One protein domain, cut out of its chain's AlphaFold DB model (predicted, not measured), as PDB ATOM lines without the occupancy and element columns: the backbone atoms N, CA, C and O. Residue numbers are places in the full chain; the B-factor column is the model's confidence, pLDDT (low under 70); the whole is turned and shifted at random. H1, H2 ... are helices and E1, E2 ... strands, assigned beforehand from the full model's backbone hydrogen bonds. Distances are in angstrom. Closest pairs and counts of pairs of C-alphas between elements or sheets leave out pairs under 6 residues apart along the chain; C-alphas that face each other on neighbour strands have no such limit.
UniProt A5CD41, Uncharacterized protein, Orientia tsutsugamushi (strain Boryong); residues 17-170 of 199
ATOM      1  N   GLU A  17      56.458 102.073   1.539       74.31
ATOM      2  CA  GLU A  17      56.430 101.195   2.712       74.31
ATOM      3  C   GLU A  17      55.623 101.782   3.880       74.31
ATOM      4  O   GLU A  17      55.000 101.035   4.647       74.31
ATOM      5  N   ASP A  18      55.581 103.112   3.992       84.00
ATOM      6  CA  ASP A  18      54.859 103.805   5.052       84.00
ATOM      7  C   ASP A  18      53.354 103.644   4.846       84.00
ATOM      8  O   ASP A  18      52.669 103.178   5.756       84.00
ATOM      9  N   ILE A  19      52.826 103.944   3.652       89.75
ATOM     10  CA  ILE A  19      51.375 103.864   3.430       89.75
ATOM     11  C   ILE A  19      50.858 102.429   3.534       89.75
ATOM     12  O   ILE A  19      49.788 102.201   4.102       89.75
ATOM     13  N   VAL A  20      51.641 101.451   3.064       89.88
ATOM     14  CA  VAL A  20      51.289 100.033   3.175       89.88
ATOM     15  C   VAL A  20      51.138  99.637   4.645       89.88
ATOM     16  O   VAL A  20      50.175  98.970   5.025       89.88
ATOM     17  N   SER A  21      52.068 100.087   5.487       88.12
ATOM     18  CA  SER A  21      52.061  99.800   6.922       88.12
ATOM     19  C   SER A  21      50.940 100.531   7.661       88.12
ATOM     20  O   SER A  21      50.275  99.936   8.506       88.12
ATOM     21  N   LEU A  22      50.681 101.797   7.330       91.25
ATOM     22  CA  LEU A  22      49.600 102.576   7.941       91.25
ATOM     23  C   LEU A  22      48.219 101.996   7.593       91.25
ATOM     24  O   LEU A  22      47.365 101.847   8.469       91.25
ATOM     25  N   ALA A  23      48.013 101.612   6.333       90.31
ATOM     26  CA  ALA A  23      46.780 100.984   5.867       90.31
ATOM     27  C   ALA A  23      46.518  99.631   6.546       90.31
ATOM     28  O   ALA A  23      45.394  99.363   6.970       90.31
ATOM     29  N   GLU A  24      47.554  98.804   6.703       88.25
ATOM     30  CA  GLU A  24      47.483  97.546   7.452       88.25
ATOM     31  C   GLU A  24      47.078  97.787   8.916       88.25
ATOM     32  O   GLU A  24      46.149  97.148   9.417       88.25
ATOM     33  N   VAL A  25      47.733  98.733   9.602       87.44
ATOM     34  CA  VAL A  25      47.423  99.073  11.002       87.44
ATOM     35  C   VAL A  25      45.968  99.514  11.146       87.44
ATOM     36  O   VAL A  25      45.267  99.036  12.041       87.44
ATOM     37  N   PHE A  26      45.487 100.375  10.243       89.25
ATOM     38  CA  PHE A  26      44.082 100.773  10.221       89.25
ATOM     39  C   PHE A  26      43.160  99.570  10.004       89.25
ATOM     40  O   PHE A  26      42.169  99.413  10.717       89.25
ATOM     41  N   LEU A  27      43.462  98.718   9.022       86.44
ATOM     42  CA  LEU A  27      42.601  97.599   8.650       86.44
ATOM     43  C   LEU A  27      42.471  96.582   9.795       86.44
ATOM     44  O   LEU A  27      41.369  96.106  10.071       86.44
ATOM     45  N   LEU A  28      43.566  96.295  10.504       83.44
ATOM     46  CA  LEU A  28      43.626  95.264  11.545       83.44
ATOM     47  C   LEU A  28      43.223  95.750  12.952       83.44
ATOM     48  O   LEU A  28      43.155  94.935  13.882       83.44
ATOM     49  N   LYS A  29      42.932  97.044  13.157       81.94
ATOM     50  CA  LYS A  29      42.558  97.555  14.487       81.94
ATOM     51  C   LYS A  29      41.238  96.940  14.977       81.94
ATOM     52  O   LYS A  29      40.231  96.918  14.276       81.94
ATOM     53  N   LYS A  30      41.221  96.434  16.217       68.00
ATOM     54  CA  LYS A  30      40.074  95.691  16.793       68.00
ATOM     55  C   LYS A  30      38.867  96.568  17.135       68.00
ATOM     56  O   LYS A  30      37.762  96.049  17.282       68.00
ATOM     57  N   ALA A  31      39.085  97.870  17.299       65.75
ATOM     58  CA  ALA A  31      38.052  98.825  17.654       65.75
ATOM     59  C   ALA A  31      37.509  99.516  16.397       65.75
ATOM     60  O   ALA A  31      38.070 100.493  15.905       65.75
ATOM     61  N   GLY A  32      36.375  99.019  15.914       61.62
ATOM     62  CA  GLY A  32      35.410  99.873  15.240       61.62
ATOM     63  C   GLY A  32      34.605  99.222  14.129       61.62
ATOM     64  O   GLY A  32      34.645  98.016  13.901       61.62
ATOM     65  N   ASN A  33      33.797 100.091  13.540       73.75
ATOM     66  CA  ASN A  33      33.081  99.956  12.288       73.75
ATOM     67  C   ASN A  33      33.619 101.132  11.473       73.75
ATOM     68  O   ASN A  33      33.052 102.215  11.547       73.75
ATOM     69  N   ASN A  34      34.788 100.988  10.847       84.12
ATOM     70  CA  ASN A  34      35.477 102.115  10.204       84.12
ATOM     71  C   ASN A  34      35.640 101.872   8.704       84.12
ATOM     72  O   ASN A  34      35.812 100.735   8.259       84.12
ATOM     73  N   THR A  35      35.605 102.950   7.929       88.06
ATOM     74  CA  THR A  35      35.942 102.947   6.505       88.06
ATOM     75  C   THR A  35      37.209 103.759   6.296       88.06
ATOM     76  O   THR A  35      37.248 104.924   6.683       88.06
ATOM     77  N   LEU A  36      38.198 103.173   5.629       90.31
ATOM     78  CA  LEU A  36      39.303 103.897   5.015       90.31
ATOM     79  C   LEU A  36      39.078 103.964   3.505       90.31
ATOM     80  O   LEU A  36      38.818 102.947   2.869       90.31
ATOM     81  N   VAL A  37      39.181 105.158   2.936       89.12
ATOM     82  CA  VAL A  37      39.309 105.384   1.496       89.12
ATOM     83  C   VAL A  37      40.740 105.829   1.238       89.12
ATOM     84  O   VAL A  37      41.163 106.848   1.765       89.12
ATOM     85  N   LEU A  38      41.482 105.072   0.445       89.88
ATOM     86  CA  LEU A  38      42.868 105.347   0.100       89.88
ATOM     87  C   LEU A  38      42.952 105.667  -1.391       89.88
ATOM     88  O   LEU A  38      42.539 104.848  -2.208       89.88
ATOM     89  N   THR A  39      43.471 106.835  -1.769       85.56
ATOM     90  CA  THR A  39      43.506 107.230  -3.185       85.56
ATOM     91  C   THR A  39      44.777 107.950  -3.617       85.56
ATOM     92  O   THR A  39      45.370 108.689  -2.834       85.56
ATOM     93  N   GLY A  40      45.196 107.718  -4.865       82.25
ATOM     94  CA  GLY A  40      46.399 108.315  -5.453       82.25
ATOM     95  C   GLY A  40      47.642 107.419  -5.405       82.25
ATOM     96  O   GLY A  40      48.762 107.903  -5.566       82.25
ATOM     97  N   TRP A  41      47.473 106.114  -5.181       86.62
ATOM     98  CA  TRP A  41      48.545 105.121  -5.306       86.62
ATOM     99  C   TRP A  41      48.221 104.127  -6.416       86.62
ATOM    100  O   TRP A  41      47.070 103.955  -6.790       86.62
ATOM    101  N   ASN A  42      49.244 103.464  -6.943       84.94
ATOM    102  CA  ASN A  42      49.066 102.471  -7.999       84.94
ATOM    103  C   ASN A  42      48.580 101.115  -7.457       84.94
ATOM    104  O   ASN A  42      48.736 100.795  -6.274       84.94
ATOM    105  N   ASP A  43      48.096 100.269  -8.366       82.50
ATOM    106  CA  ASP A  43      47.642  98.905  -8.066       82.50
ATOM    107  C   ASP A  43      48.656  98.059  -7.293       82.50
ATOM    108  O   ASP A  43      48.274  97.297  -6.403       82.50
ATOM    109  N   ASN A  44      49.953  98.196  -7.580       86.50
ATOM    110  CA  ASN A  44      50.996  97.445  -6.874       86.50
ATOM    111  C   ASN A  44      51.024  97.778  -5.375       86.50
ATOM    112  O   ASN A  44      51.265  96.901  -4.541       86.50
ATOM    113  N   THR A  45      50.754  99.035  -5.021       88.38
ATOM    114  CA  THR A  45      50.670  99.480  -3.624       88.38
ATOM    115  C   THR A  45      49.470  98.834  -2.937       88.38
ATOM    116  O   THR A  45      49.592  98.317  -1.828       88.38
ATOM    117  N   TYR A  46      48.322  98.789  -3.610       86.62
ATOM    118  CA  TYR A  46      47.102  98.185  -3.074       86.62
ATOM    119  C   TYR A  46      47.208  96.668  -2.913       86.62
ATOM    120  O   TYR A  46      46.808  96.134  -1.875       86.62
ATOM    121  N   HIS A  47      47.840  95.985  -3.867       84.88
ATOM    122  CA  HIS A  47      48.179  94.568  -3.732       84.88
ATOM    123  C   HIS A  47      49.134  94.332  -2.557       84.88
ATOM    124  O   HIS A  47      48.916  93.417  -1.769       84.88
ATOM    125  N   SER A  48      50.127  95.206  -2.365       88.81
ATOM    126  CA  SER A  48      51.051  95.106  -1.226       88.81
ATOM    127  C   SER A  48      50.334  95.255   0.122       88.81
ATOM    128  O   SER A  48      50.675  94.555   1.075       88.81
ATOM    129  N   ILE A  49      49.311  96.115   0.214       88.56
ATOM    130  CA  ILE A  49      48.463  96.234   1.416       88.56
ATOM    131  C   ILE A  49      47.704  94.933   1.672       88.56
ATOM    132  O   ILE A  49      47.657  94.473   2.816       88.56
ATOM    133  N   TYR A  50      47.114  94.340   0.629       86.06
ATOM    134  CA  TYR A  50      46.404  93.067   0.746       86.06
ATOM    135  C   TYR A  50      47.333  91.954   1.216       86.06
ATOM    136  O   TYR A  50      47.041  91.320   2.233       86.06
ATOM    137  N   ASP A  51      48.459  91.760   0.528       85.75
ATOM    138  CA  ASP A  51      49.424  90.718   0.856       85.75
ATOM    139  C   ASP A  51      49.875  90.868   2.306       85.75
ATOM    140  O   ASP A  51      49.733  89.936   3.100       85.75
ATOM    141  N   LYS A  52      50.318  92.069   2.697       85.50
ATOM    142  CA  LYS A  52      50.780  92.329   4.062       85.50
ATOM    143  C   LYS A  52      49.690  92.060   5.104       85.50
ATOM    144  O   LYS A  52      49.927  91.328   6.062       85.50
ATOM    145  N   SER A  53      48.470  92.550   4.879       83.12
ATOM    146  CA  SER A  53      47.339  92.345   5.798       83.12
ATOM    147  C   SER A  53      46.927  90.872   5.916       83.12
ATOM    148  O   SER A  53      46.521  90.419   6.990       83.12
ATOM    149  N   ASN A  54      47.031  90.114   4.823       79.56
ATOM    150  CA  ASN A  54      46.713  88.691   4.783       79.56
ATOM    151  C   ASN A  54      47.809  87.838   5.448       79.56
ATOM    152  O   ASN A  54      47.491  86.857   6.115       79.56
ATOM    153  N   TYR A  55      49.083  88.226   5.326       76.44
ATOM    154  CA  TYR A  55      50.205  87.548   5.987       76.44
ATOM    155  C   TYR A  55      50.283  87.830   7.491       76.44
ATOM    156  O   TYR A  55      50.594  86.927   8.267       76.44
ATOM    157  N   SER A  56      50.003  89.061   7.919       68.94
ATOM    158  CA  SER A  56      50.138  89.471   9.323       68.94
ATOM    159  C   SER A  56      49.008  88.980  10.227       68.94
ATOM    160  O   SER A  56      49.126  89.054  11.453       68.94
ATOM    161  N   SER A  57      47.899  88.493   9.665       61.62
ATOM    162  CA  SER A  57      46.718  88.128  10.441       61.62
ATOM    163  C   SER A  57      46.397  86.632  10.346       61.62
ATOM    164  O   SER A  57      46.287  86.063   9.270       61.62
ATOM    165  N   ASN A  58      46.117  85.995  11.488       59.06
ATOM    166  CA  ASN A  58      45.408  84.702  11.534       59.06
ATOM    167  C   ASN A  58      43.897  84.865  11.235       59.06
ATOM    168  O   ASN A  58      43.095  83.965  11.495       59.06
ATOM    169  N   ALA A  59      43.484  86.049  10.787       56.25
ATOM    170  CA  ALA A  59      42.107  86.440  10.554       56.25
ATOM    171  C   ALA A  59      41.819  86.473   9.048       56.25
ATOM    172  O   ALA A  59      42.717  86.455   8.213       56.25
ATOM    173  N   LYS A  60      40.536  86.480   8.689       67.44
ATOM    174  CA  LYS A  60      40.125  86.439   7.287       67.44
ATOM    175  C   LYS A  60      40.067  87.865   6.740       67.44
ATOM    176  O   LYS A  60      39.145  88.606   7.082       67.44
ATOM    177  N   VAL A  61      41.028  88.232   5.897       77.62
ATOM    178  CA  VAL A  61      40.913  89.410   5.030       77.62
ATOM    179  C   VAL A  61      40.247  88.956   3.735       77.62
ATOM    180  O   VAL A  61      40.751  88.061   3.061       77.62
ATOM    181  N   ASN A  62      39.088  89.523   3.401       79.31
ATOM    182  CA  ASN A  62      38.505  89.313   2.077       79.31
ATOM    183  C   ASN A  62      39.024  90.395   1.135       79.31
ATOM    184  O   ASN A  62      39.047  91.568   1.503       79.31
ATOM    185  N   TYR A  63      39.370  89.989  -0.081       79.88
ATOM    186  CA  TYR A  63      39.728  90.883  -1.172       79.88
ATOM    187  C   TYR A  63      38.661  90.820  -2.253       79.88
ATOM    188  O   TYR A  63      38.298  89.734  -2.711       79.88
ATOM    189  N   ILE A  64      38.133  91.980  -2.624       80.44
ATOM    190  CA  ILE A  64      37.095  92.119  -3.633       80.44
ATOM    191  C   ILE A  64      37.557  93.190  -4.612       80.44
ATOM    192  O   ILE A  64      37.764  94.335  -4.221       80.44
ATOM    193  N   THR A  65      37.671  92.825  -5.884       76.06
ATOM    194  CA  THR A  65      37.976  93.771  -6.959       76.06
ATOM    195  C   THR A  65      36.709  94.054  -7.754       76.06
ATOM    196  O   THR A  65      36.033  93.128  -8.207       76.06
ATOM    197  N   TYR A  66      36.378  95.332  -7.916       70.31
ATOM    198  CA  TYR A  66      35.353  95.790  -8.846       70.31
ATOM    199  C   TYR A  66      36.034  96.508  -9.998       70.31
ATOM    200  O   TYR A  66      36.586  97.586  -9.806       70.31
ATOM    201  N   SER A  67      35.944  95.949 -11.197       68.44
ATOM    202  CA  SER A  67      36.333  96.681 -12.397       68.44
ATOM    203  C   SER A  67      35.201  97.627 -12.777       68.44
ATOM    204  O   SER A  67      34.066  97.203 -13.024       68.44
ATOM    205  N   THR A  68      35.505  98.916 -12.800       63.91
ATOM    206  CA  THR A  68      34.642  99.941 -13.381       63.91
ATOM    207  C   THR A  68      35.108 100.230 -14.796       63.91
ATOM    208  O   THR A  68      36.304 100.266 -15.076       63.91
ATOM    209  N   GLY A  69      34.159 100.347 -15.723       53.69
ATOM    210  CA  GLY A  69      34.465 100.885 -17.042       53.69
ATOM    211  C   GLY A  69      34.412 102.396 -16.942       53.69
ATOM    212  O   GLY A  69      33.347 102.912 -16.608       53.69
ATOM    213  N   ASP A  70      35.523 103.076 -17.213       52.28
ATOM    214  CA  ASP A  70      35.550 104.532 -17.208       52.28
ATOM    215  C   ASP A  70      35.261 105.123 -18.600       52.28
ATOM    216  O   ASP A  70      35.320 104.450 -19.642       52.28
ATOM    217  N   ILE A  71      34.909 106.406 -18.582       48.34
ATOM    218  CA  ILE A  71      34.792 107.316 -19.719       48.34
ATOM    219  C   ILE A  71      36.077 107.184 -20.558       48.34
ATOM    220  O   ILE A  71      37.179 107.177 -20.027       48.34
ATOM    221  N   ASP A  72      35.931 107.006 -21.871       44.84
ATOM    222  CA  ASP A  72      37.012 106.734 -22.841       44.84
ATOM    223  C   ASP A  72      37.573 105.294 -22.893       44.84
ATOM    224  O   ASP A  72      38.473 105.011 -23.687       44.84
ATOM    225  N   GLY A  73      36.984 104.334 -22.170       50.19
ATOM    226  CA  GLY A  73      37.227 102.900 -22.397       50.19
ATOM    227  C   GLY A  73      38.446 102.310 -21.682       50.19
ATOM    228  O   GLY A  73      38.868 101.200 -22.017       50.19
ATOM    229  N   VAL A  74      38.993 103.020 -20.693       54.69
ATOM    230  CA  VAL A  74      39.988 102.482 -19.755       54.69
ATOM    231  C   VAL A  74      39.253 101.824 -18.582       54.69
ATOM    232  O   VAL A  74      38.276 102.362 -18.066       54.69
ATOM    233  N   LEU A  75      39.680 100.622 -18.190       58.53
ATOM    234  CA  LEU A  75      39.166  99.955 -16.992       58.53
ATOM    235  C   LEU A  75      39.886 100.527 -15.771       58.53
ATOM    236  O   LEU A  75      41.114 100.504 -15.726       58.53
ATOM    237  N   SER A  76      39.128 101.003 -14.788       62.69
ATOM    238  CA  SER A  76      39.652 101.369 -13.474       62.69
ATOM    239  C   SER A  76      39.243 100.297 -12.476       62.69
ATOM    240  O   SER A  76      38.049 100.042 -12.278       62.69
ATOM    241  N   ASP A  77      40.230  99.651 -11.864       70.94
ATOM    242  CA  ASP A  77      39.993  98.663 -10.821       70.94
ATOM    243  C   ASP A  77      39.847  99.344  -9.459       70.94
ATOM    244  O   ASP A  77      40.592 100.246  -9.079       70.94
ATOM    245  N   ILE A  78      38.845  98.891  -8.714       76.19
ATOM    246  CA  ILE A  78      38.586  99.297  -7.339       76.19
ATOM    247  C   ILE A  78      38.886  98.109  -6.457       76.19
ATOM    248  O   ILE A  78      38.244  97.059  -6.578       76.19
ATOM    249  N   HIS A  79      39.801  98.302  -5.517       80.38
ATOM    250  CA  HIS A  79      40.207  97.255  -4.589       80.38
ATOM    251  C   HIS A  79      39.547  97.486  -3.238       80.38
ATOM    252  O   HIS A  79      39.672  98.552  -2.638       80.38
ATOM    253  N   ILE A  80      38.820  96.485  -2.754       82.88
ATOM    254  CA  ILE A  80      38.126  96.527  -1.471       82.88
ATOM    255  C   ILE A  80      38.677  95.416  -0.592       82.88
ATOM    256  O   ILE A  80      38.599  94.234  -0.930       82.88
ATOM    257  N   LEU A  81      39.221  95.804   0.556       80.12
ATOM    258  CA  LEU A  81      39.713  94.895   1.575       80.12
ATOM    259  C   LEU A  81      38.787  94.964   2.786       80.12
ATOM    260  O   LEU A  81      38.568  96.027   3.369       80.12
ATOM    261  N   GLU A  82      38.260  93.818   3.198       82.31
ATOM    262  CA  GLU A  82      37.424  93.708   4.390       82.31
ATOM    263  C   GLU A  82      38.157  92.929   5.473       82.31
ATOM    264  O   GLU A  82      38.551  91.779   5.262       82.31
ATOM    265  N   TYR A  83      38.266  93.508   6.667       76.19
ATOM    266  CA  TYR A  83      38.772  92.795   7.830       76.19
ATOM    267  C   TYR A  83      37.634  92.144   8.613       76.19
ATOM    268  O   TYR A  83      36.776  92.834   9.176       76.19
ATOM    269  N   HIS A  84      37.646  90.808   8.682       69.75
ATOM    270  CA  HIS A  84      36.639  90.034   9.402       69.75
ATOM    271  C   HIS A  84      37.179  89.477  10.718       69.75
ATOM    272  O   HIS A  84      38.153  88.725  10.754       69.75
ATOM    273  N   CYS A  85      36.450  89.730  11.804       62.53
ATOM    274  CA  CYS A  85      36.647  89.067  13.086       62.53
ATOM    275  C   CYS A  85      35.348  88.378  13.517       62.53
ATOM    276  O   CYS A  85      34.299  89.015  13.607       62.53
ATOM    277  N   LYS A  86      35.397  87.066  13.795       61.38
ATOM    278  CA  LYS A  86      34.235  86.269  14.252       61.38
ATOM    279  C   LYS A  86      32.968  86.491  13.397       61.38
ATOM    280  O   LYS A  86      31.880  86.680  13.936       61.38
ATOM    281  N   HIS A  87      33.125  86.473  12.071       63.78
ATOM    282  CA  HIS A  87      32.056  86.691  11.078       63.78
ATOM    283  C   HIS A  87      31.436  88.100  11.058       63.78
ATOM    284  O   HIS A  87      30.345  88.280  10.519       63.78
ATOM    285  N   LYS A  88      32.112  89.102  11.630       66.31
ATOM    286  CA  LYS A  88      31.743  90.516  11.514       66.31
ATOM    287  C   LYS A  88      32.854  91.287  10.816       66.31
ATOM    288  O   LYS A  88      34.020  91.111  11.165       66.31
ATOM    289  N   ILE A  89      32.475  92.159   9.888       68.94
ATOM    290  CA  ILE A  89      33.381  93.165   9.333       68.94
ATOM    291  C   ILE A  89      33.626  94.208  10.417       68.94
ATOM    292  O   ILE A  89      32.668  94.738  10.984       68.94
ATOM    293  N   LEU A  90      34.894  94.466  10.721       75.88
ATOM    294  CA  LEU A  90      35.289  95.526  11.650       75.88
ATOM    295  C   LEU A  90      35.728  96.773  10.881       75.88
ATOM    296  O   LEU A  90      35.215  97.864  11.107       75.88
ATOM    297  N   ASN A  91      36.618  96.605   9.908       85.25
ATOM    298  CA  ASN A  91      37.103  97.710   9.093       85.25
ATOM    299  C   ASN A  91      37.034  97.342   7.614       85.25
ATOM    300  O   ASN A  91      37.201  96.178   7.237       85.25
ATOM    301  N   THR A  92      36.800  98.350   6.784       88.31
ATOM    302  CA  THR A  92      36.821  98.227   5.328       88.31
ATOM    303  C   THR A  92      37.789  99.253   4.766       88.31
ATOM    304  O   THR A  92      37.727 100.422   5.145       88.31
ATOM    305  N   LEU A  93      38.662  98.823   3.864       91.06
ATOM    306  CA  LEU A  93      39.535  99.687   3.084       91.06
ATOM    307  C   LEU A  93      39.074  99.646   1.630       91.06
ATOM    308  O   LEU A  93      38.934  98.570   1.058       91.06
ATOM    309  N   TYR A  94      38.847 100.816   1.047       89.25
ATOM    310  CA  TYR A  94      38.604 101.010  -0.377       89.25
ATOM    311  C   TYR A  94      39.807 101.735  -0.971       89.25
ATOM    312  O   TYR A  94      40.218 102.761  -0.434       89.25
ATOM    313  N   ALA A  95      40.360 101.215  -2.056       88.12
ATOM    314  CA  ALA A  95      41.549 101.739  -2.707       88.12
ATOM    315  C   ALA A  95      41.256 102.118  -4.166       88.12
ATOM    316  O   ALA A  95      40.649 101.329  -4.895       88.12
ATOM    317  N   PHE A  96      41.682 103.324  -4.557       82.50
ATOM    318  CA  PHE A  96      41.397 103.940  -5.857       82.50
ATOM    319  C   PHE A  96      42.626 104.660  -6.420       82.50
ATOM    320  O   PHE A  96      43.060 105.661  -5.845       82.50
ATOM    321  N   GLU A  97      43.141 104.242  -7.576       78.25
ATOM    322  CA  GLU A  97      44.284 104.935  -8.192       78.25
ATOM    323  C   GLU A  97      43.941 106.388  -8.554       78.25
ATOM    324  O   GLU A  97      44.655 107.311  -8.162       78.25
ATOM    325  N   ALA A  98      42.786 106.598  -9.188       75.44
ATOM    326  CA  ALA A  98      42.194 107.911  -9.431       75.44
ATOM    327  C   ALA A  98      40.834 108.015  -8.732       75.44
ATOM    328  O   ALA A  98      40.112 107.026  -8.638       75.44
ATOM    329  N   PHE A  99      40.464 109.202  -8.242       72.56
ATOM    330  CA  PHE A  99      39.210 109.395  -7.513       72.56
ATOM    331  C   PHE A  99      38.124 110.083  -8.361       72.56
ATOM    332  O   PHE A  99      38.078 111.307  -8.429       72.56
ATOM    333  N   ASP A 100      37.211 109.303  -8.945       72.75
ATOM    334  CA  ASP A 100      35.914 109.770  -9.465       72.75
ATOM    335  C   ASP A 100      34.872 109.794  -8.332       72.75
ATOM    336  O   ASP A 100      34.513 108.762  -7.752       72.75
ATOM    337  N   SER A 101      34.366 110.983  -8.002       69.75
ATOM    338  CA  SER A 101      33.397 111.140  -6.922       69.75
ATOM    339  C   SER A 101      32.025 110.530  -7.223       69.75
ATOM    340  O   SER A 101      31.370 110.067  -6.303       69.75
ATOM    341  N   ASP A 102      31.544 110.468  -8.455       69.00
ATOM    342  CA  ASP A 102      30.194 109.948  -8.712       69.00
ATOM    343  C   ASP A 102      30.175 108.412  -8.699       69.00
ATOM    344  O   ASP A 102      29.310 107.779  -8.066       69.00
ATOM    345  N   GLN A 103      31.174 107.790  -9.328       72.56
ATOM    346  CA  GLN A 103      31.267 106.333  -9.432       72.56
ATOM    347  C   GLN A 103      31.693 105.685  -8.111       72.56
ATOM    348  O   GLN A 103      31.017 104.783  -7.598       72.56
ATOM    349  N   HIS A 104      32.777 106.168  -7.500       76.62
ATOM    350  CA  HIS A 104      33.341 105.528  -6.310       76.62
ATOM    351  C   HIS A 104      32.443 105.681  -5.088       76.62
ATOM    352  O   HIS A 104      32.315 104.758  -4.281       76.62
ATOM    353  N   ILE A 105      31.744 106.810  -4.960       73.00
ATOM    354  CA  ILE A 105      30.778 107.016  -3.878       73.00
ATOM    355  C   ILE A 105      29.628 106.025  -3.982       73.00
ATOM    356  O   ILE A 105      29.250 105.423  -2.973       73.00
ATOM    357  N   SER A 106      29.097 105.829  -5.185       72.31
ATOM    358  CA  SER A 106      28.017 104.879  -5.430       72.31
ATOM    359  C   SER A 106      28.418 103.460  -5.022       72.31
ATOM    360  O   SER A 106      27.622 102.747  -4.407       72.31
ATOM    361  N   ILE A 107      29.668 103.073  -5.283       76.06
ATOM    362  CA  ILE A 107      30.213 101.760  -4.926       76.06
ATOM    363  C   ILE A 107      30.415 101.630  -3.417       76.06
ATOM    364  O   ILE A 107      29.892 100.680  -2.834       76.06
ATOM    365  N   ILE A 108      31.067 102.605  -2.773       78.38
ATOM    366  CA  ILE A 108      31.250 102.623  -1.311       78.38
ATOM    367  C   ILE A 108      29.893 102.529  -0.608       78.38
ATOM    368  O   ILE A 108      29.711 101.705   0.282       78.38
ATOM    369  N   LEU A 109      28.910 103.333  -1.026       75.25
ATOM    370  CA  LEU A 109      27.583 103.342  -0.411       75.25
ATOM    371  C   LEU A 109      26.823 102.043  -0.657       75.25
ATOM    372  O   LEU A 109      26.156 101.559   0.254       75.25
ATOM    373  N   LYS A 110      26.878 101.485  -1.871       75.44
ATOM    374  CA  LYS A 110      26.236 100.203  -2.186       75.44
ATOM    375  C   LYS A 110      26.835  99.085  -1.339       75.44
ATOM    376  O   LYS A 110      26.088  98.280  -0.789       75.44
ATOM    377  N   HIS A 111      28.158  99.062  -1.219       76.94
ATOM    378  CA  HIS A 111      28.876  98.078  -0.433       76.94
ATOM    379  C   HIS A 111      28.548  98.238   1.058       76.94
ATOM    380  O   HIS A 111      27.948  97.337   1.633       76.94
ATOM    381  N   ASP A 112      28.768  99.417   1.651       73.12
ATOM    382  CA  ASP A 112      28.489  99.686   3.071       73.12
ATOM    383  C   ASP A 112      27.009  99.472   3.455       73.12
ATOM    384  O   ASP A 112      26.723  98.948   4.535       73.12
ATOM    385  N   LYS A 113      26.048  99.821   2.582       69.38
ATOM    386  CA  LYS A 113      24.610  99.605   2.843       69.38
ATOM    387  C   LYS A 113      24.218  98.132   2.855       69.38
ATOM    388  O   LYS A 113      23.347  97.768   3.639       69.38
ATOM    389  N   ASN A 114      24.843  97.283   2.038       63.72
ATOM    390  CA  ASN A 114      24.541  95.849   2.033       63.72
ATOM    391  C   ASN A 114      24.877  95.174   3.377       63.72
ATOM    392  O   ASN A 114      24.296  94.138   3.700       63.72
ATOM    393  N   PHE A 115      25.762  95.770   4.182       55.84
ATOM    394  CA  PHE A 115      26.165  95.237   5.487       55.84
ATOM    395  C   PHE A 115      25.350  95.774   6.665       55.84
ATOM    396  O   PHE A 115      25.346  95.167   7.739       55.84
ATOM    397  N   ILE A 116      24.605  96.865   6.480       51.19
ATOM    398  CA  ILE A 116      23.673  97.357   7.491       51.19
ATOM    399  C   ILE A 116      22.315  96.731   7.219       51.19
ATOM    400  O   ILE A 116      21.594  97.117   6.305       51.19
ATOM    401  N   GLN A 117      21.944  95.752   8.042       43.06
ATOM    402  CA  GLN A 117      20.592  95.209   8.037       43.06
ATOM    403  C   GLN A 117      19.567  96.339   8.255       43.06
ATOM    404  O   GLN A 117      19.414  96.864   9.358       43.06
ATOM    405  N   GLY A 118      18.839  96.682   7.193       44.50
ATOM    406  CA  GLY A 118      17.643  97.519   7.243       44.50
ATOM    407  C   GLY A 118      17.780  98.887   6.574       44.50
ATOM    408  O   GLY A 118      18.871  99.399   6.364       44.50
ATOM    409  N   ASN A 119      16.619  99.486   6.283       47.62
ATOM    410  CA  ASN A 119      16.379 100.793   5.642       47.62
ATOM    411  C   ASN A 119      16.951 102.016   6.405       47.62
ATOM    412  O   ASN A 119      16.325 103.079   6.453       47.62
ATOM    413  N   ARG A 120      18.111 101.901   7.058       51.88
ATOM    414  CA  ARG A 120      18.758 103.022   7.736       51.88
ATOM    415  C   ARG A 120      19.352 103.953   6.686       51.88
ATOM    416  O   ARG A 120      20.169 103.560   5.862       51.88
ATOM    417  N   LYS A 121      18.921 105.213   6.730       55.75
ATOM    418  CA  LYS A 121      19.383 106.275   5.829       55.75
ATOM    419  C   LYS A 121      20.778 106.811   6.184       55.75
ATOM    420  O   LYS A 121      21.315 107.578   5.402       55.75
ATOM    421  N   SER A 122      21.349 106.420   7.327       62.78
ATOM    422  CA  SER A 122      22.566 107.012   7.894       62.78
ATOM    423  C   SER A 122      23.529 105.953   8.443       62.78
ATOM    424  O   SER A 122      23.098 104.956   9.027       62.78
ATOM    425  N   LEU A 123      24.824 106.216   8.258       71.12
ATOM    426  CA  LEU A 123      26.003 105.482   8.722       71.12
ATOM    427  C   LEU A 123      26.640 106.188   9.933       71.12
ATOM    428  O   LEU A 123      27.856 106.203  10.074       71.12
ATOM    429  N   SER A 124      25.835 106.799  10.808       66.06
ATOM    430  CA  SER A 124      26.302 107.621  11.941       66.06
ATOM    431  C   SER A 124      27.119 106.873  13.004       66.06
ATOM    432  O   SER A 124      27.549 107.465  13.982       66.06
ATOM    433  N   ASN A 125      27.268 105.557  12.876       69.62
ATOM    434  CA  ASN A 125      28.115 104.721  13.723       69.62
ATOM    435  C   ASN A 125      29.389 104.267  12.990       69.62
ATOM    436  O   ASN A 125      29.973 103.250  13.377       69.62
ATOM    437  N   LYS A 126      29.745 104.936  11.886       77.50
ATOM    438  CA  LYS A 126      30.900 104.624  11.049       77.50
ATOM    439  C   LYS A 126      31.796 105.851  10.929       77.50
ATOM    440  O   LYS A 126      31.335 106.883  10.449       77.50
ATOM    441  N   VAL A 127      33.061 105.712  11.323       82.94
ATOM    442  CA  VAL A 127      34.079 106.732  11.041       82.94
ATOM    443  C   VAL A 127      34.591 106.509   9.625       82.94
ATOM    444  O   VAL A 127      34.970 105.391   9.263       82.94
ATOM    445  N   LEU A 128      34.566 107.564   8.820       85.94
ATOM    446  CA  LEU A 128      35.102 107.594   7.470       85.94
ATOM    447  C   LEU A 128      36.416 108.370   7.480       85.94
ATOM    448  O   LEU A 128      36.430 109.563   7.754       85.94
ATOM    449  N   THR A 129      37.509 107.711   7.130       88.50
ATOM    450  CA  THR A 129      38.804 108.355   6.919       88.50
ATOM    451  C   THR A 129      39.155 108.260   5.443       88.50
ATOM    452  O   THR A 129      39.060 107.187   4.854       88.50
ATOM    453  N   ILE A 130      39.548 109.370   4.833       86.88
ATOM    454  CA  ILE A 130      40.042 109.424   3.459       86.88
ATOM    455  C   ILE A 130      41.492 109.870   3.514       86.88
ATOM    456  O   ILE A 130      41.806 110.874   4.153       86.88
ATOM    457  N   VAL A 131      42.353 109.125   2.839       88.25
ATOM    458  CA  VAL A 131      43.779 109.401   2.751       88.25
ATOM    459  C   VAL A 131      44.137 109.593   1.287       88.25
ATOM    460  O   VAL A 131      43.831 108.733   0.455       88.25
ATOM    461  N   VAL A 132      44.741 110.737   0.976       85.31
ATOM    462  CA  VAL A 132      44.994 111.179  -0.401       85.31
ATOM    463  C   VAL A 132      46.480 111.441  -0.617       85.31
ATOM    464  O   VAL A 132      47.089 112.192   0.144       85.31
ATOM    465  N   ASN A 133      47.039 110.841  -1.668       83.31
ATOM    466  CA  ASN A 133      48.392 111.115  -2.148       83.31
ATOM    467  C   ASN A 133      48.370 112.255  -3.181       83.31
ATOM    468  O   ASN A 133      47.864 112.068  -4.287       83.31
ATOM    469  N   ASN A 134      48.951 113.406  -2.827       64.69
ATOM    470  CA  ASN A 134      49.104 114.617  -3.649       64.69
ATOM    471  C   ASN A 134      47.822 115.279  -4.218       64.69
ATOM    472  O   ASN A 134      46.735 114.716  -4.277       64.69
ATOM    473  N   SER A 135      47.975 116.564  -4.561       56.25
ATOM    474  CA  SER A 135      46.965 117.625  -4.719       56.25
ATOM    475  C   SER A 135      45.790 117.318  -5.657       56.25
ATOM    476  O   SER A 135      45.770 117.743  -6.810       56.25
ATOM    477  N   ASN A 136      44.774 116.657  -5.108       54.25
ATOM    478  CA  ASN A 136      43.436 116.523  -5.686       54.25
ATOM    479  C   ASN A 136      42.364 117.059  -4.711       54.25
ATOM    480  O   ASN A 136      41.283 116.487  -4.577       54.25
ATOM    481  N   GLU A 137      42.686 118.144  -3.990       54.03
ATOM    482  CA  GLU A 137      41.815 118.769  -2.975       54.03
ATOM    483  C   GLU A 137      40.402 119.060  -3.517       54.03
ATOM    484  O   GLU A 137      39.412 118.802  -2.834       54.03
ATOM    485  N   GLU A 138      40.294 119.484  -4.780       55.09
ATOM    486  CA  GLU A 138      39.024 119.821  -5.443       55.09
ATOM    487  C   GLU A 138      38.092 118.595  -5.627       55.09
ATOM    488  O   GLU A 138      36.868 118.687  -5.478       55.09
ATOM    489  N   CYS A 139      38.654 117.398  -5.846       58.56
ATOM    490  CA  CYS A 139      37.887 116.146  -5.928       58.56
ATOM    491  C   CYS A 139      37.342 115.704  -4.558       58.56
ATOM    492  O   CYS A 139      36.284 115.071  -4.472       58.56
ATOM    493  N   ILE A 140      38.035 116.062  -3.473       63.12
ATOM    494  CA  ILE A 140      37.615 115.757  -2.102       63.12
ATOM    495  C   ILE A 140      36.469 116.688  -1.676       63.12
ATOM    496  O   ILE A 140      35.508 116.232  -1.058       63.12
ATOM    497  N   GLU A 141      36.499 117.968  -2.050       59.66
ATOM    498  CA  GLU A 141      35.378 118.887  -1.787       59.66
ATOM    499  C   GLU A 141      34.075 118.404  -2.442       59.66
ATOM    500  O   GLU A 141      33.022 118.355  -1.794       59.66
ATOM    501  N   THR A 142      34.157 117.939  -3.692       62.69
ATOM    502  CA  THR A 142      33.013 117.358  -4.414       62.69
ATOM    503  C   THR A 142      32.494 116.095  -3.723       62.69
ATOM    504  O   THR A 142      31.283 115.912  -3.555       62.69
ATOM    505  N   PHE A 143      33.401 115.248  -3.227       64.56
ATOM    506  CA  PHE A 143      33.031 114.107  -2.398       64.56
ATOM    507  C   PHE A 143      32.248 114.539  -1.157       64.56
ATOM    508  O   PHE A 143      31.158 114.021  -0.911       64.56
ATOM    509  N   PHE A 144      32.752 115.506  -0.393       63.94
ATOM    510  CA  PHE A 144      32.091 115.986   0.820       63.94
ATOM    511  C   PHE A 144      30.696 116.553   0.559       63.94
ATOM    512  O   PHE A 144      29.754 116.225   1.289       63.94
ATOM    513  N   HIS A 145      30.544 117.342  -0.505       62.62
ATOM    514  CA  HIS A 145      29.266 117.935  -0.892       62.62
ATOM    515  C   HIS A 145      28.216 116.869  -1.250       62.62
ATOM    516  O   HIS A 145      27.053 116.993  -0.860       62.62
ATOM    517  N   ASN A 146      28.626 115.770  -1.892       61.72
ATOM    518  CA  ASN A 146      27.731 114.674  -2.277       61.72
ATOM    519  C   ASN A 146      27.474 113.653  -1.139       61.72
ATOM    520  O   ASN A 146      26.511 112.880  -1.201       61.72
ATOM    521  N   LYS A 147      28.302 113.634  -0.080       57.03
ATOM    522  CA  LYS A 147      28.302 112.609   0.994       57.03
ATOM    523  C   LYS A 147      27.594 112.972   2.294       57.03
ATOM    524  O   LYS A 147      27.304 112.057   3.075       57.03
ATOM    525  N   MET A 148      27.250 114.244   2.506       56.38
ATOM    526  CA  MET A 148      26.564 114.712   3.721       56.38
ATOM    527  C   MET A 148      25.322 113.907   4.171       56.38
ATOM    528  O   MET A 148      25.087 113.857   5.377       56.38
ATOM    529  N   PRO A 149      24.501 113.268   3.306       60.19
ATOM    530  CA  PRO A 149      23.320 112.562   3.808       60.19
ATOM    531  C   PRO A 149      23.607 111.196   4.458       60.19
ATOM    532  O   PRO A 149      22.720 110.674   5.134       60.19
ATOM    533  N   TYR A 150      24.794 110.601   4.265       66.81
ATOM    534  CA  TYR A 150      25.068 109.221   4.702       66.81
ATOM    535  C   TYR A 150      26.061 109.113   5.854       66.81
ATOM    536  O   TYR A 150      25.815 108.319   6.759       66.81
ATOM    537  N   TYR A 151      27.138 109.898   5.849       71.19
ATOM    538  CA  TYR A 151      28.093 109.959   6.958       71.19
ATOM    539  C   TYR A 151      27.883 111.249   7.744       71.19
ATOM    540  O   TYR A 151      27.495 112.277   7.193       71.19
ATOM    541  N   SER A 152      28.121 111.183   9.047       71.25
ATOM    542  CA  SER A 152      28.146 112.368   9.897       71.25
ATOM    543  C   SER A 152      29.422 113.156   9.602       71.25
ATOM    544  O   SER A 152      30.508 112.579   9.519       71.25
ATOM    545  N   ILE A 153      29.297 114.477   9.445       69.69
ATOM    546  CA  ILE A 153      30.452 115.351   9.195       69.69
ATOM    547  C   ILE A 153      31.476 115.275  10.334       69.69
ATOM    548  O   ILE A 153      32.671 115.339  10.083       69.69
ATOM    549  N   ASN A 154      31.007 115.051  11.565       73.00
ATOM    550  CA  ASN A 154      31.863 114.912  12.743       73.00
ATOM    551  C   ASN A 154      32.638 113.586  12.759       73.00
ATOM    552  O   ASN A 154      33.605 113.463  13.500       73.00
ATOM    553  N   ASP A 155      32.214 112.608  11.956       76.50
ATOM    554  CA  ASP A 155      32.815 111.276  11.869       76.50
ATOM    555  C   ASP A 155      33.571 111.089  10.543       76.50
ATOM    556  O   ASP A 155      33.823 109.959  10.123       76.50
ATOM    557  N   THR A 156      33.904 112.187   9.853       80.19
ATOM    558  CA  THR A 156      34.629 112.163   8.580       80.19
ATOM    559  C   THR A 156      35.959 112.901   8.694       80.19
ATOM    560  O   THR A 156      35.993 114.072   9.061       80.19
ATOM    561  N   ASN A 157      37.050 112.232   8.326       85.00
ATOM    562  CA  ASN A 157      38.407 112.767   8.323       85.00
ATOM    563  C   ASN A 157      38.979 112.720   6.905       85.00
ATOM    564  O   ASN A 157      38.847 111.704   6.223       85.00
ATOM    565  N   VAL A 158      39.651 113.790   6.483       84.88
ATOM    566  CA  VAL A 158      40.428 113.830   5.237       84.88
ATOM    567  C   VAL A 158      41.841 114.237   5.568       84.88
ATOM    568  O   VAL A 158      42.056 115.278   6.180       84.88
ATOM    569  N   LEU A 159      42.777 113.376   5.192       86.88
ATOM    570  CA  LEU A 159      44.150 113.418   5.654       86.88
ATOM    571  C   LEU A 159      45.086 113.201   4.463       86.88
ATOM    572  O   LEU A 159      44.802 112.406   3.567       86.88
ATOM    573  N   ASN A 160      46.229 113.874   4.465       86.25
ATOM    574  CA  ASN A 160      47.388 113.404   3.709       86.25
ATOM    575  C   ASN A 160      48.108 112.280   4.481       86.25
ATOM    576  O   ASN A 160      47.712 111.915   5.593       86.25
ATOM    577  N   THR A 161      49.170 111.724   3.904       86.56
ATOM    578  CA  THR A 161      49.907 110.595   4.490       86.56
ATOM    579  C   THR A 161      50.493 110.904   5.874       86.56
ATOM    580  O   THR A 161      50.389 110.077   6.782       86.56
ATOM    581  N   ASP A 162      51.047 112.102   6.085       86.19
ATOM    582  CA  ASP A 162      51.614 112.497   7.383       86.19
ATOM    583  C   ASP A 162      50.523 112.695   8.446       86.19
ATOM    584  O   ASP A 162      50.612 112.147   9.544       86.19
ATOM    585  N   GLN A 163      49.437 113.388   8.100       88.62
ATOM    586  CA  GLN A 163      48.279 113.558   8.981       88.62
ATOM    587  C   GLN A 163      47.623 112.217   9.326       88.62
ATOM    588  O   GLN A 163      47.112 112.041  10.430       88.62
ATOM    589  N   PHE A 164      47.634 111.260   8.396       90.50
ATOM    590  CA  PHE A 164      47.134 109.914   8.645       90.50
ATOM    591  C   PHE A 164      48.010 109.145   9.637       90.50
ATOM    592  O   PHE A 164      47.485 108.466  10.522       90.50
ATOM    593  N   ARG A 165      49.337 109.296   9.544       90.44
ATOM    594  CA  ARG A 165      50.280 108.756  10.531       90.44
ATOM    595  C   ARG A 165      50.005 109.319  11.927       90.44
ATOM    596  O   ARG A 165      49.901 108.547  12.884       90.44
ATOM    597  N   ASP A 166      49.835 110.633  12.037       87.31
ATOM    598  CA  ASP A 166      49.534 111.300  13.309       87.31
ATOM    599  C   ASP A 166      48.170 110.870  13.865       87.31
ATOM    600  O   ASP A 166      48.040 110.560  15.050       87.31
ATOM    601  N   PHE A 167      47.153 110.780  13.002       88.38
ATOM    602  CA  PHE A 167      45.815 110.307  13.360       88.38
ATOM    603  C   PHE A 167      45.853 108.909  13.985       88.38
ATOM    604  O   PHE A 167      45.321 108.708  15.076       88.38
ATOM    605  N   LEU A 168      46.522 107.952  13.331       86.88
ATOM    606  CA  LEU A 168      46.651 106.589  13.849       86.88
ATOM    607  C   LEU A 168      47.446 106.538  15.154       86.88
ATOM    608  O   LEU A 168      47.095 105.770  16.048       86.88
ATOM    609  N   SER A 169      48.488 107.358  15.279       84.88
ATOM    610  CA  SER A 169      49.302 107.422  16.498       84.88
ATOM    611  C   SER A 169      48.461 107.896  17.689       84.88
ATOM    612  O   SER A 169      48.438 107.232  18.724       84.88
ATOM    613  N   ASN A 170      47.666 108.954  17.504       82.44
ATOM    614  CA  ASN A 170      46.752 109.469  18.527       82.44
ATOM    615  C   ASN A 170      45.648 108.462  18.887       82.44
ATOM    616  O   ASN A 170      45.334 108.277  20.064       82.44
TER     617      ASN A 170
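This is residues 17 to 170 of the 199 residues of an uncharacterized protein of Orientia tsutsugamushi (strain Boryong) (UniProt A5CD41). A twisted slab of six strands lies between helices in three layers: H1, H2 and H5 cover one face and H3 the other, while H4 only grazes the sheet. The printed part has 154 residues, in the order H1 E1 H2 E2 E3 E4 H3 E5 H4 E6 H5; the mixed sheet runs E2 E3 E4 E1 E5 E6. The class is mixed, helices and strands. The whole is compact, with a radius of gyration of the C-alphas of 14.7 A and spans of 40 by 36 by 31 A.

H1, residues 17 to 28, begins at C-alpha 17 (56.430, 101.195, 2.712). E1 is residues 34 to 39 and H2 residues 43 to 56, 19.9 A long. E2, residues 60 to 69, is 28.9 A long, E3, residues 75 to 85, 32.1 A, and E4, residues 88 to 96, 24.0 A. H3, residues 101 to 115, is 21.4 A long. E5 is residues 127 to 132, H4 137 to 147, E6 156 to 159 and H5 161 to 170, ending at C-alpha 170 (46.752, 109.469, 18.527).

E2, E3 and E4 form a meander, each strand the antiparallel neighbour of the one before, in two hairpins; N 64 and O 80 are 2.9 A apart, N 81 and O 93 2.8 A. E4 bends by 51 degrees at residue 91. E4 and E1 are parallel, N 36 to O 92 at 2.8 A, as are E1 and E5, N 37 to O 129 at 2.8 A, and E5 and E6, N 130 to O 157 at 2.8 A. E5, H4, E6 is a strand-helix-strand unit, two parallel neighbours joined through a helix; E1, H2, E2 and E4, H3, E5 are split ones, with other strands between; the three crossovers are right-handed. H1 lies over E4 and E1 at a height over the sheet of 9.5 A. H1 touches H2 at a steep tilt of 52 degrees, closest C-alphas Val 20 and Ile 49, 5.1 A. H1 touches H5 at a steep tilt of 42 degrees, closest C-alphas Leu 22 and Arg 165, 6.7 A. H3 touches H4 with residues 101 to 105 alone, closest C-alphas Ser 101 and Phe 143, 5.4 A. Every O i to N i+4 pair is within hydrogen-bond range in H1, H2, H4 and H5; in H3, 9 of 11 are.

The C-alphas farthest apart, of Asp 72 and Asn 170, are 42.6 A apart. The printed part has no cut. The link from H3 to E5, 11 residues, is long. Mean pLDDT of the printed part is 74.4; 56 residues are under 70, among them 134 to 150.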